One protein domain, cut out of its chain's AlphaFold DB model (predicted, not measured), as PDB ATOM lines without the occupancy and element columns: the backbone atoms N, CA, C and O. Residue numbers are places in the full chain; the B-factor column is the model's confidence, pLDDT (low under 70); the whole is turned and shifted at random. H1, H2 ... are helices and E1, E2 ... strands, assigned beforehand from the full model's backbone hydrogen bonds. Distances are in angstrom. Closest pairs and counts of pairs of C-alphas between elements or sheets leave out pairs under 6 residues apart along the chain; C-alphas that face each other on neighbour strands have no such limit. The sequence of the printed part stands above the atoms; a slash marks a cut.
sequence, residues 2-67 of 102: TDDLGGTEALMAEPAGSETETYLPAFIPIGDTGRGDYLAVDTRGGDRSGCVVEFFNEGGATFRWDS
ATOM      1  N   THR A   2     114.672 174.496 172.808       43.81
ATOM      2  CA  THR A   2     115.263 173.288 172.210       43.81
ATOM      3  C   THR A   2     114.307 172.348 171.473       43.81
ATOM      4  O   THR A   2     113.162 172.219 171.886       43.81
ATOM      5  N   ASP A   3     114.848 171.726 170.415       46.22
ATOM      6  CA  ASP A   3     114.500 170.434 169.797       46.22
ATOM      7  C   ASP A   3     113.251 169.713 170.316       46.22
ATOM      8  O   ASP A   3     113.270 169.187 171.426       46.22
ATOM      9  N   ASP A   4     112.234 169.581 169.456       47.62
ATOM     10  CA  ASP A   4     111.286 168.457 169.522       47.62
ATOM     11  C   ASP A   4     110.650 168.154 168.147       47.62
ATOM     12  O   ASP A   4     109.443 167.993 167.996       47.62
ATOM     13  N   LEU A   5     111.467 168.133 167.086       46.53
ATOM     14  CA  LEU A   5     111.031 167.688 165.750       46.53
ATOM     15  C   LEU A   5     111.136 166.159 165.574       46.53
ATOM     16  O   LEU A   5     110.935 165.649 164.475       46.53
ATOM     17  N   GLY A   6     111.392 165.418 166.660       51.59
ATOM     18  CA  GLY A   6     111.473 163.955 166.654       51.59
ATOM     19  C   GLY A   6     110.128 163.246 166.454       51.59
ATOM     20  O   GLY A   6     110.116 162.042 166.217       51.59
ATOM     21  N   GLY A   7     109.000 163.968 166.510       74.81
ATOM     22  CA  GLY A   7     107.662 163.385 166.378       74.81
ATOM     23  C   GLY A   7     107.433 162.699 165.031       74.81
ATOM     24  O   GLY A   7     107.096 161.521 164.988       74.81
ATOM     25  N   THR A   8     107.669 163.393 163.912       83.62
ATOM     26  CA  THR A   8     107.438 162.804 162.583       83.62
ATOM     27  C   THR A   8     108.431 161.687 162.277       83.62
ATOM     28  O   THR A   8     108.024 160.667 161.738       83.62
ATOM     29  N   GLU A   9     109.710 161.827 162.639       87.56
ATOM     30  CA  GLU A   9     110.701 160.763 162.418       87.56
ATOM     31  C   GLU A   9     110.367 159.493 163.212       87.56
ATOM     32  O   GLU A   9     110.439 158.397 162.657       87.56
ATOM     33  N   ALA A  10     109.934 159.631 164.471       90.81
ATOM     34  CA  ALA A  10     109.470 158.502 165.272       90.81
ATOM     35  C   ALA A  10     108.227 157.845 164.648       90.81
ATOM     36  O   ALA A  10     108.215 156.636 164.439       90.81
ATOM     37  N   LEU A  11     107.224 158.634 164.249       91.94
ATOM     38  CA  LEU A  11     106.007 158.125 163.597       91.94
ATOM     39  C   LEU A  11     106.272 157.468 162.229       91.94
ATOM     40  O   LEU A  11     105.540 156.568 161.817       91.94
ATOM     41  N   MET A  12     107.312 157.910 161.519       94.75
ATOM     42  CA  MET A  12     107.763 157.313 160.257       94.75
ATOM     43  C   MET A  12     108.513 155.991 160.462       94.75
ATOM     44  O   MET A  12     108.575 155.190 159.530       94.75
ATOM     45  N   ALA A  13     109.084 155.768 161.648       95.25
ATOM     46  CA  ALA A  13     109.719 154.507 162.023       95.25
ATOM     47  C   ALA A  13     108.713 153.461 162.535       95.25
ATOM     48  O   ALA A  13     109.024 152.268 162.520       95.25
ATOM     49  N   GLU A  14     107.520 153.892 162.959       96.38
ATOM     50  CA  GLU A  14     106.430 152.983 163.313       96.38
ATOM     51  C   GLU A  14     105.961 152.165 162.095       96.38
ATOM     52  O   GLU A  14     105.986 152.664 160.962       96.38
ATOM     53  N   PRO A  15     105.501 150.916 162.300       98.00
ATOM     54  CA  PRO A  15     104.999 150.084 161.213       98.00
ATOM     55  C   PRO A  15     103.839 150.737 160.451       98.00
ATOM     56  O   PRO A  15     103.002 151.431 161.030       98.00
ATOM     57  N   ALA A  16     103.750 150.461 159.151       98.19
ATOM     58  CA  ALA A  16     102.604 150.844 158.342       98.19
ATOM     59  C   ALA A  16     101.293 150.311 158.939       98.19
ATOM     60  O   ALA A  16     101.238 149.222 159.518       98.19
ATOM     61  N   GLY A  17     100.229 151.097 158.805       97.31
ATOM     62  CA  GLY A  17      98.921 150.806 159.388       97.31
ATOM     63  C   GLY A  17      98.826 151.026 160.903       97.31
ATOM     64  O   GLY A  17      97.734 150.873 161.447       97.31
ATOM     65  N   SER A  18      99.914 151.396 161.588       96.81
ATOM     66  CA  SER A  18      99.832 151.929 162.953       96.81
ATOM     67  C   SER A  18      99.106 153.271 162.945       96.81
ATOM     68  O   SER A  18      99.330 154.090 162.044       96.81
ATOM     69  N   GLU A  19      98.268 153.498 163.958       93.06
ATOM     70  CA  GLU A  19      97.552 154.762 164.143       93.06
ATOM     71  C   GLU A  19      98.526 155.939 164.251       93.06
ATOM     72  O   GLU A  19      99.635 155.829 164.779       93.06
ATOM     73  N   THR A  20      98.105 157.081 163.719       92.38
ATOM     74  CA  THR A  20      98.857 158.336 163.785       92.38
ATOM     75  C   THR A  20      97.885 159.465 164.080       92.38
ATOM     76  O   THR A  20      96.716 159.361 163.722       92.38
ATOM     77  N   GLU A  21      98.360 160.547 164.692       89.88
ATOM     78  CA  GLU A  21      97.554 161.747 164.983       89.88
ATOM     79  C   GLU A  21      97.821 162.886 163.981       89.88
ATOM     80  O   GLU A  21      97.361 164.013 164.143       89.88
ATOM     81  N   THR A  22      98.611 162.625 162.936       90.31
ATOM     82  CA  THR A  22      99.008 163.632 161.951       90.31
ATOM     83  C   THR A  22      99.279 163.008 160.591       90.31
ATOM     84  O   THR A  22      99.426 161.794 160.465       90.31
ATOM     85  N   TYR A  23      99.346 163.845 159.558       90.12
ATOM     86  CA  TYR A  23      99.693 163.380 158.226       90.12
ATOM     87  C   TYR A  23     101.180 163.045 158.137       90.12
ATOM     88  O   TYR A  23     102.030 163.806 158.607       90.12
ATOM     89  N   LEU A  24     101.494 161.935 157.471       93.75
ATOM     90  CA  LEU A  24     102.863 161.506 157.239       93.75
ATOM     91  C   LEU A  24     103.235 161.603 155.753       93.75
ATOM     92  O   LEU A  24     102.436 161.220 154.899       93.75
ATOM     93  N   PRO A  25     104.474 162.011 155.414       95.12
ATOM     94  CA  PRO A  25     104.952 162.031 154.027       95.12
ATOM     95  C   PRO A  25     104.919 160.671 153.306       95.12
ATOM     96  O   PRO A  25     104.970 160.636 152.081       95.12
ATOM     97  N   ALA A  26     104.856 159.561 154.049       96.75
ATOM     98  CA  ALA A  26     104.719 158.206 153.503       96.75
ATOM     99  C   ALA A  26     103.287 157.846 153.065       96.75
ATOM    100  O   ALA A  26     103.064 156.753 152.554       96.75
ATOM    101  N   PHE A  27     102.303 158.718 153.276       97.00
ATOM    102  CA  PHE A  27     100.928 158.473 152.852       97.00
ATOM    103  C   PHE A  27     100.719 159.011 151.438       97.00
ATOM    104  O   PHE A  27     100.664 160.224 151.236       97.00
ATOM    105  N   ILE A  28     100.570 158.121 150.458       97.56
ATOM    106  CA  ILE A  28     100.311 158.487 149.060       97.56
ATOM    107  C   ILE A  28      98.795 158.554 148.828       97.56
ATOM    108  O   ILE A  28      98.155 157.502 148.860       97.56
ATOM    109  N   PRO A  29      98.193 159.737 148.595       96.06
ATOM    110  CA  PRO A  29      96.745 159.857 148.427       96.06
ATOM    111  C   PRO A  29      96.245 159.122 147.178       96.06
ATOM    112  O   PRO A  29      96.867 159.198 146.117       96.06
ATOM    113  N   ILE A  30      95.103 158.444 147.301       96.88
ATOM    114  CA  ILE A  30      94.464 157.676 146.217       96.88
ATOM    115  C   ILE A  30      92.983 158.024 145.998       96.88
ATOM    116  O   ILE A  30      92.403 157.594 145.005       96.88
ATOM    117  N   GLY A  31      92.379 158.818 146.881       94.38
ATOM    118  CA  GLY A  31      91.019 159.335 146.720       94.38
ATOM    119  C   GLY A  31      90.654 160.293 147.846       94.38
ATOM    120  O   GLY A  31      91.188 160.158 148.942       94.38
ATOM    121  N   ASP A  32      89.763 161.247 147.590       93.25
ATOM    122  CA  ASP A  32      89.338 162.257 148.562       93.25
ATOM    123  C   ASP A  32      87.810 162.387 148.628       93.25
ATOM    124  O   ASP A  32      87.098 162.062 147.677       93.25
ATOM    125  N   THR A  33      87.301 162.864 149.765       87.69
ATOM    126  CA  THR A  33      85.862 163.095 149.982       87.69
ATOM    127  C   THR A  33      85.391 164.481 149.524       87.69
ATOM    128  O   THR A  33      84.220 164.830 149.689       87.69
ATOM    129  N   GLY A  34      86.293 165.331 149.023       88.44
ATOM    130  CA  GLY A  34      86.056 166.755 148.786       88.44
ATOM    131  C   GLY A  34      85.856 167.586 150.062       88.44
ATOM    132  O   GLY A  34      85.579 168.783 149.970       88.44
ATOM    133  N   ARG A  35      85.968 166.973 151.251       87.75
ATOM    134  CA  ARG A  35      85.749 167.613 152.565       87.75
ATOM    135  C   ARG A  35      86.978 167.611 153.473       87.75
ATOM    136  O   ARG A  35      86.904 168.147 154.570       87.75
ATOM    137  N   GLY A  36      88.103 167.095 152.984       85.75
ATOM    138  CA  GLY A  36      89.388 167.088 153.687       85.75
ATOM    139  C   GLY A  36      89.841 165.703 154.140       85.75
ATOM    140  O   GLY A  36      91.026 165.539 154.409       85.75
ATOM    141  N   ASP A  37      88.940 164.719 154.159       92.81
ATOM    142  CA  ASP A  37      89.302 163.320 154.396       92.81
ATOM    143  C   ASP A  37      89.791 162.690 153.090       92.81
ATOM    144  O   ASP A  37      89.298 163.013 151.999       92.81
ATOM    145  N   TYR A  38      90.744 161.770 153.190       95.00
ATOM    146  CA  TYR A  38      91.239 161.037 152.032       95.00
ATOM    147  C   TYR A  38      91.719 159.639 152.383       95.00
ATOM    148  O   TYR A  38      92.181 159.348 153.485       95.00
ATOM    149  N   LEU A  39      91.651 158.777 151.378       96.38
ATOM    150  CA  LEU A  39      92.303 157.482 151.378       96.38
ATOM    151  C   LEU A  39      93.743 157.648 150.913       96.38
ATOM    152  O   LEU A  39      94.021 158.348 149.933       96.38
ATOM    153  N   ALA A  40      94.657 156.965 151.589       97.75
ATOM    154  CA  ALA A  40      96.058 156.934 151.217       97.75
ATOM    155  C   ALA A  40      96.648 155.532 151.344       97.75
ATOM    156  O   ALA A  40      96.211 154.722 152.157       97.75
ATOM    157  N   VAL A  41      97.679 155.269 150.551       98.50
ATOM    158  CA  VAL A  41      98.543 154.099 150.707       98.50
ATOM    159  C   VAL A  41      99.648 154.459 151.686       98.50
ATOM    160  O   VAL A  41     100.378 155.423 151.458       98.50
ATOM    161  N   ASP A  42      99.784 153.683 152.753       98.56
ATOM    162  CA  ASP A  42     100.850 153.841 153.733       98.56
ATOM    163  C   ASP A  42     102.107 153.094 153.281       98.56
ATOM    164  O   ASP A  42     102.146 151.862 153.255       98.56
ATOM    165  N   THR A  43     103.148 153.840 152.911       98.38
ATOM    166  CA  THR A  43     104.420 153.282 152.436       98.38
ATOM    167  C   THR A  43     105.489 153.193 153.525       98.38
ATOM    168  O   THR A  43     106.671 153.045 153.196       98.38
ATOM    169  N   ARG A  44     105.132 153.335 154.811       98.00
ATOM    170  CA  ARG A  44     106.051 153.028 155.919       98.00
ATOM    171  C   ARG A  44     106.438 151.544 155.898       98.00
ATOM    172  O   ARG A  44     105.812 150.724 155.234       98.00
ATOM    173  N   GLY A  45     107.504 151.194 156.615       97.69
ATOM    174  CA  GLY A  45     107.978 149.809 156.699       97.69
ATOM    175  C   GLY A  45     107.063 148.894 157.527       97.69
ATOM    176  O   GLY A  45     106.088 149.334 158.123       97.69
ATOM    177  N   GLY A  46     107.411 147.608 157.610       97.12
ATOM    178  CA  GLY A  46     106.682 146.608 158.405       97.12
ATOM    179  C   GLY A  46     105.705 145.756 157.591       97.12
ATOM    180  O   GLY A  46     105.569 145.921 156.379       97.12
ATOM    181  N   ASP A  47     105.032 144.823 158.270       97.19
ATOM    182  CA  ASP A  47     104.246 143.750 157.634       97.19
ATOM    183  C   ASP A  47     103.035 144.247 156.827       97.19
ATOM    184  O   ASP A  47     102.551 143.537 155.949       97.19
ATOM    185  N   ARG A  48     102.558 145.467 157.100       97.62
ATOM    186  CA  ARG A  48     101.445 146.115 156.385       97.62
ATOM    187  C   ARG A  48     101.904 147.233 155.445       97.62
ATOM    188  O   ARG A  48     101.115 148.109 155.103       97.62
ATOM    189  N   SER A  49     103.176 147.256 155.045       98.12
ATOM    190  CA  SER A  49     103.654 148.211 154.038       98.12
ATOM    191  C   SER A  49     102.809 148.095 152.765       98.12
ATOM    192  O   SER A  49     102.722 147.019 152.175       98.12
ATOM    193  N   GLY A  50     102.225 149.205 152.314       98.50
ATOM    194  CA  GLY A  50     101.302 149.242 151.175       98.50
ATOM    195  C   GLY A  50      99.824 149.052 151.537       98.50
ATOM    196  O   GLY A  50      98.996 148.953 150.628       98.50
ATOM    197  N   CYS A  51      99.482 149.017 152.829       98.69
ATOM    198  CA  CYS A  51      98.093 149.041 153.271       98.69
ATOM    199  C   CYS A  51      97.417 150.377 152.950       98.69
ATOM    200  O   CYS A  51      98.070 151.393 152.708       98.69
ATOM    201  N   VAL A  52      96.087 150.368 152.942       98.44
ATOM    202  CA  VAL A  52      95.275 151.568 152.765       98.44
ATOM    203  C   VAL A  52      94.821 152.064 154.130       98.44
ATOM    204  O   VAL A  52      94.252 151.311 154.929       98.44
ATOM    205  N   VAL A  53      95.051 153.349 154.369       97.69
ATOM    206  CA  VAL A  53      94.595 154.090 155.540       97.69
ATOM    207  C   VAL A  53      93.581 155.153 155.124       97.69
ATOM    208  O   VAL A  53      93.622 155.670 154.006       97.69
ATOM    209  N   GLU A  54      92.681 155.486 156.036       95.81
ATOM    210  CA  GLU A  54      91.832 156.670 155.952       95.81
ATOM    211  C   GLU A  54      92.443 157.744 156.844       95.81
ATOM    212  O   GLU A  54      92.690 157.494 158.025       95.81
ATOM    213  N   PHE A  55      92.734 158.907 156.265       95.50
ATOM    214  CA  PHE A  55      93.162 160.092 156.993       95.50
ATOM    215  C   PHE A  55      91.979 161.045 157.150       95.50
ATOM    216  O   PHE A  55      91.324 161.388 156.163       95.50
ATOM    217  N   PHE A  56      91.743 161.488 158.381       93.12
ATOM    218  CA  PHE A  56      90.644 162.383 158.735       93.12
ATOM    219  C   PHE A  56      91.108 163.837 158.726       93.12
ATOM    220  O   PHE A  56      92.201 164.154 159.201       93.12
ATOM    221  N   ASN A  57      90.271 164.742 158.222       88.75
ATOM    222  CA  ASN A  57      90.573 166.172 158.175       88.75
ATOM    223  C   ASN A  57      90.833 166.764 159.574       88.75
ATOM    224  O   ASN A  57      91.612 167.708 159.712       88.75
ATOM    225  N   GLU A  58      90.216 166.180 160.607       88.12
ATOM    226  CA  GLU A  58      90.381 166.553 162.012       88.12
ATOM    227  C   GLU A  58      91.748 166.134 162.574       88.12
ATOM    228  O   GLU A  58      92.134 166.574 163.659       88.12
ATOM    229  N   GLY A  59      92.496 165.330 161.820       85.62
ATOM    230  CA  GLY A  59      93.795 164.801 162.181       85.62
ATOM    231  C   GLY A  59      93.751 163.302 162.455       85.62
ATOM    232  O   GLY A  59      92.840 162.769 163.085       85.62
ATOM    233  N   GLY A  60      94.811 162.644 162.002       90.38
ATOM    234  CA  GLY A  60      95.083 161.243 162.257       90.38
ATOM    235  C   GLY A  60      94.677 160.300 161.135       90.38
ATOM    236  O   GLY A  60      93.918 160.649 160.234       90.38
ATOM    237  N   ALA A  61      95.250 159.101 161.178       95.00
ATOM    238  CA  ALA A  61      95.013 158.058 160.192       95.00
ATOM    239  C   ALA A  61      94.709 156.725 160.862       95.00
ATOM    240  O   ALA A  61      95.366 156.351 161.838       95.00
ATOM    241  N   THR A  62      93.763 155.989 160.286       95.12
ATOM    242  CA  THR A  62      93.414 154.638 160.722       95.12
ATOM    243  C   THR A  62      93.517 153.643 159.573       95.12
ATOM    244  O   THR A  62      93.252 153.960 158.413       95.12
ATOM    245  N   PHE A  63      93.918 152.420 159.898       96.94
ATOM    246  CA  PHE A  63      94.008 151.320 158.947       96.94
ATOM    247  C   PHE A  63      92.625 150.895 158.439       96.94
ATOM    248  O   PHE A  63      91.678 150.777 159.219       96.94
ATOM    249  N   ARG A  64      92.515 150.608 157.133       96.56
ATOM    250  CA  ARG A  64      91.258 150.171 156.510       96.56
ATOM    251  C   ARG A  64      91.363 148.875 155.719       96.56
ATOM    252  O   ARG A  64      90.527 147.997 155.918       96.56
ATOM    253  N   TRP A  65      92.371 148.738 154.861       97.88
ATOM    254  CA  TRP A  65      92.568 147.537 154.040       97.88
ATOM    255  C   TRP A  65      94.039 147.143 153.985       97.88
ATOM    256  O   TRP A  65      94.907 148.008 153.937       97.88
ATOM    257  N   ASP A  66      94.327 145.842 153.920       98.06
ATOM    258  CA  ASP A  66      95.705 145.329 153.850       98.06
ATOM    259  C   ASP A  66      96.451 145.741 152.570       98.06
ATOM    260  O   ASP A  66      97.679 145.780 152.563       98.06
ATOM    261  N   SER A  67      95.736 146.073 151.491       97.94
ATOM    262  CA  SER A  67      96.315 146.539 150.227       97.94
ATOM    263  C   SER A  67      95.287 147.270 149.353       97.94
ATOM    264  O   SER A  67      94.079 147.198 149.594       97.94
TER     265      SER A  67
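Overview. This is residues 2 to 67 of the 102 residues of an uncharacterized protein of Rhodococcus sp. OK270 (UniProt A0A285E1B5). Look for one strongly twisted sheet of four strands, with the short helix H1 off to one side and the long link of residues 14 to 26 between them. The 66 printed residues run H1 E1 E2 E3 E4; under half are in named elements, mixed in class. The sheet, E1 - E2 - E3 - E4, is an antiparallel meander, each strand the neighbour of the one before. The whole is compact, radius of gyration of the C-alphas 11.7 A, and spans 38 by 28 by 15 A.

Arrangement. Hairpin E1, residues 27 to 32, and E2, 38 to 42, has N 28 and O 41 2.9 A apart, within hydrogen-bond range. E3, 51 to 55, pairs with E2 at N 40 and O 53, 2.9 A, and with E4, 61 to 65, at N 54 and O 62, 2.9 A. H1, 6 to 13, is not on the sheet; every O i to N i+4 pair in it is within range.

Along the chain. Find C-alpha 27 at (100.928, 158.473, 152.852), where E1 begins its 12.9 A; E4 ends at C-alpha 65 at (92.568, 147.537, 154.040).

Size, cuts and confidence. The printed part has no cut; residues 2 to 6 are under pLDDT 70.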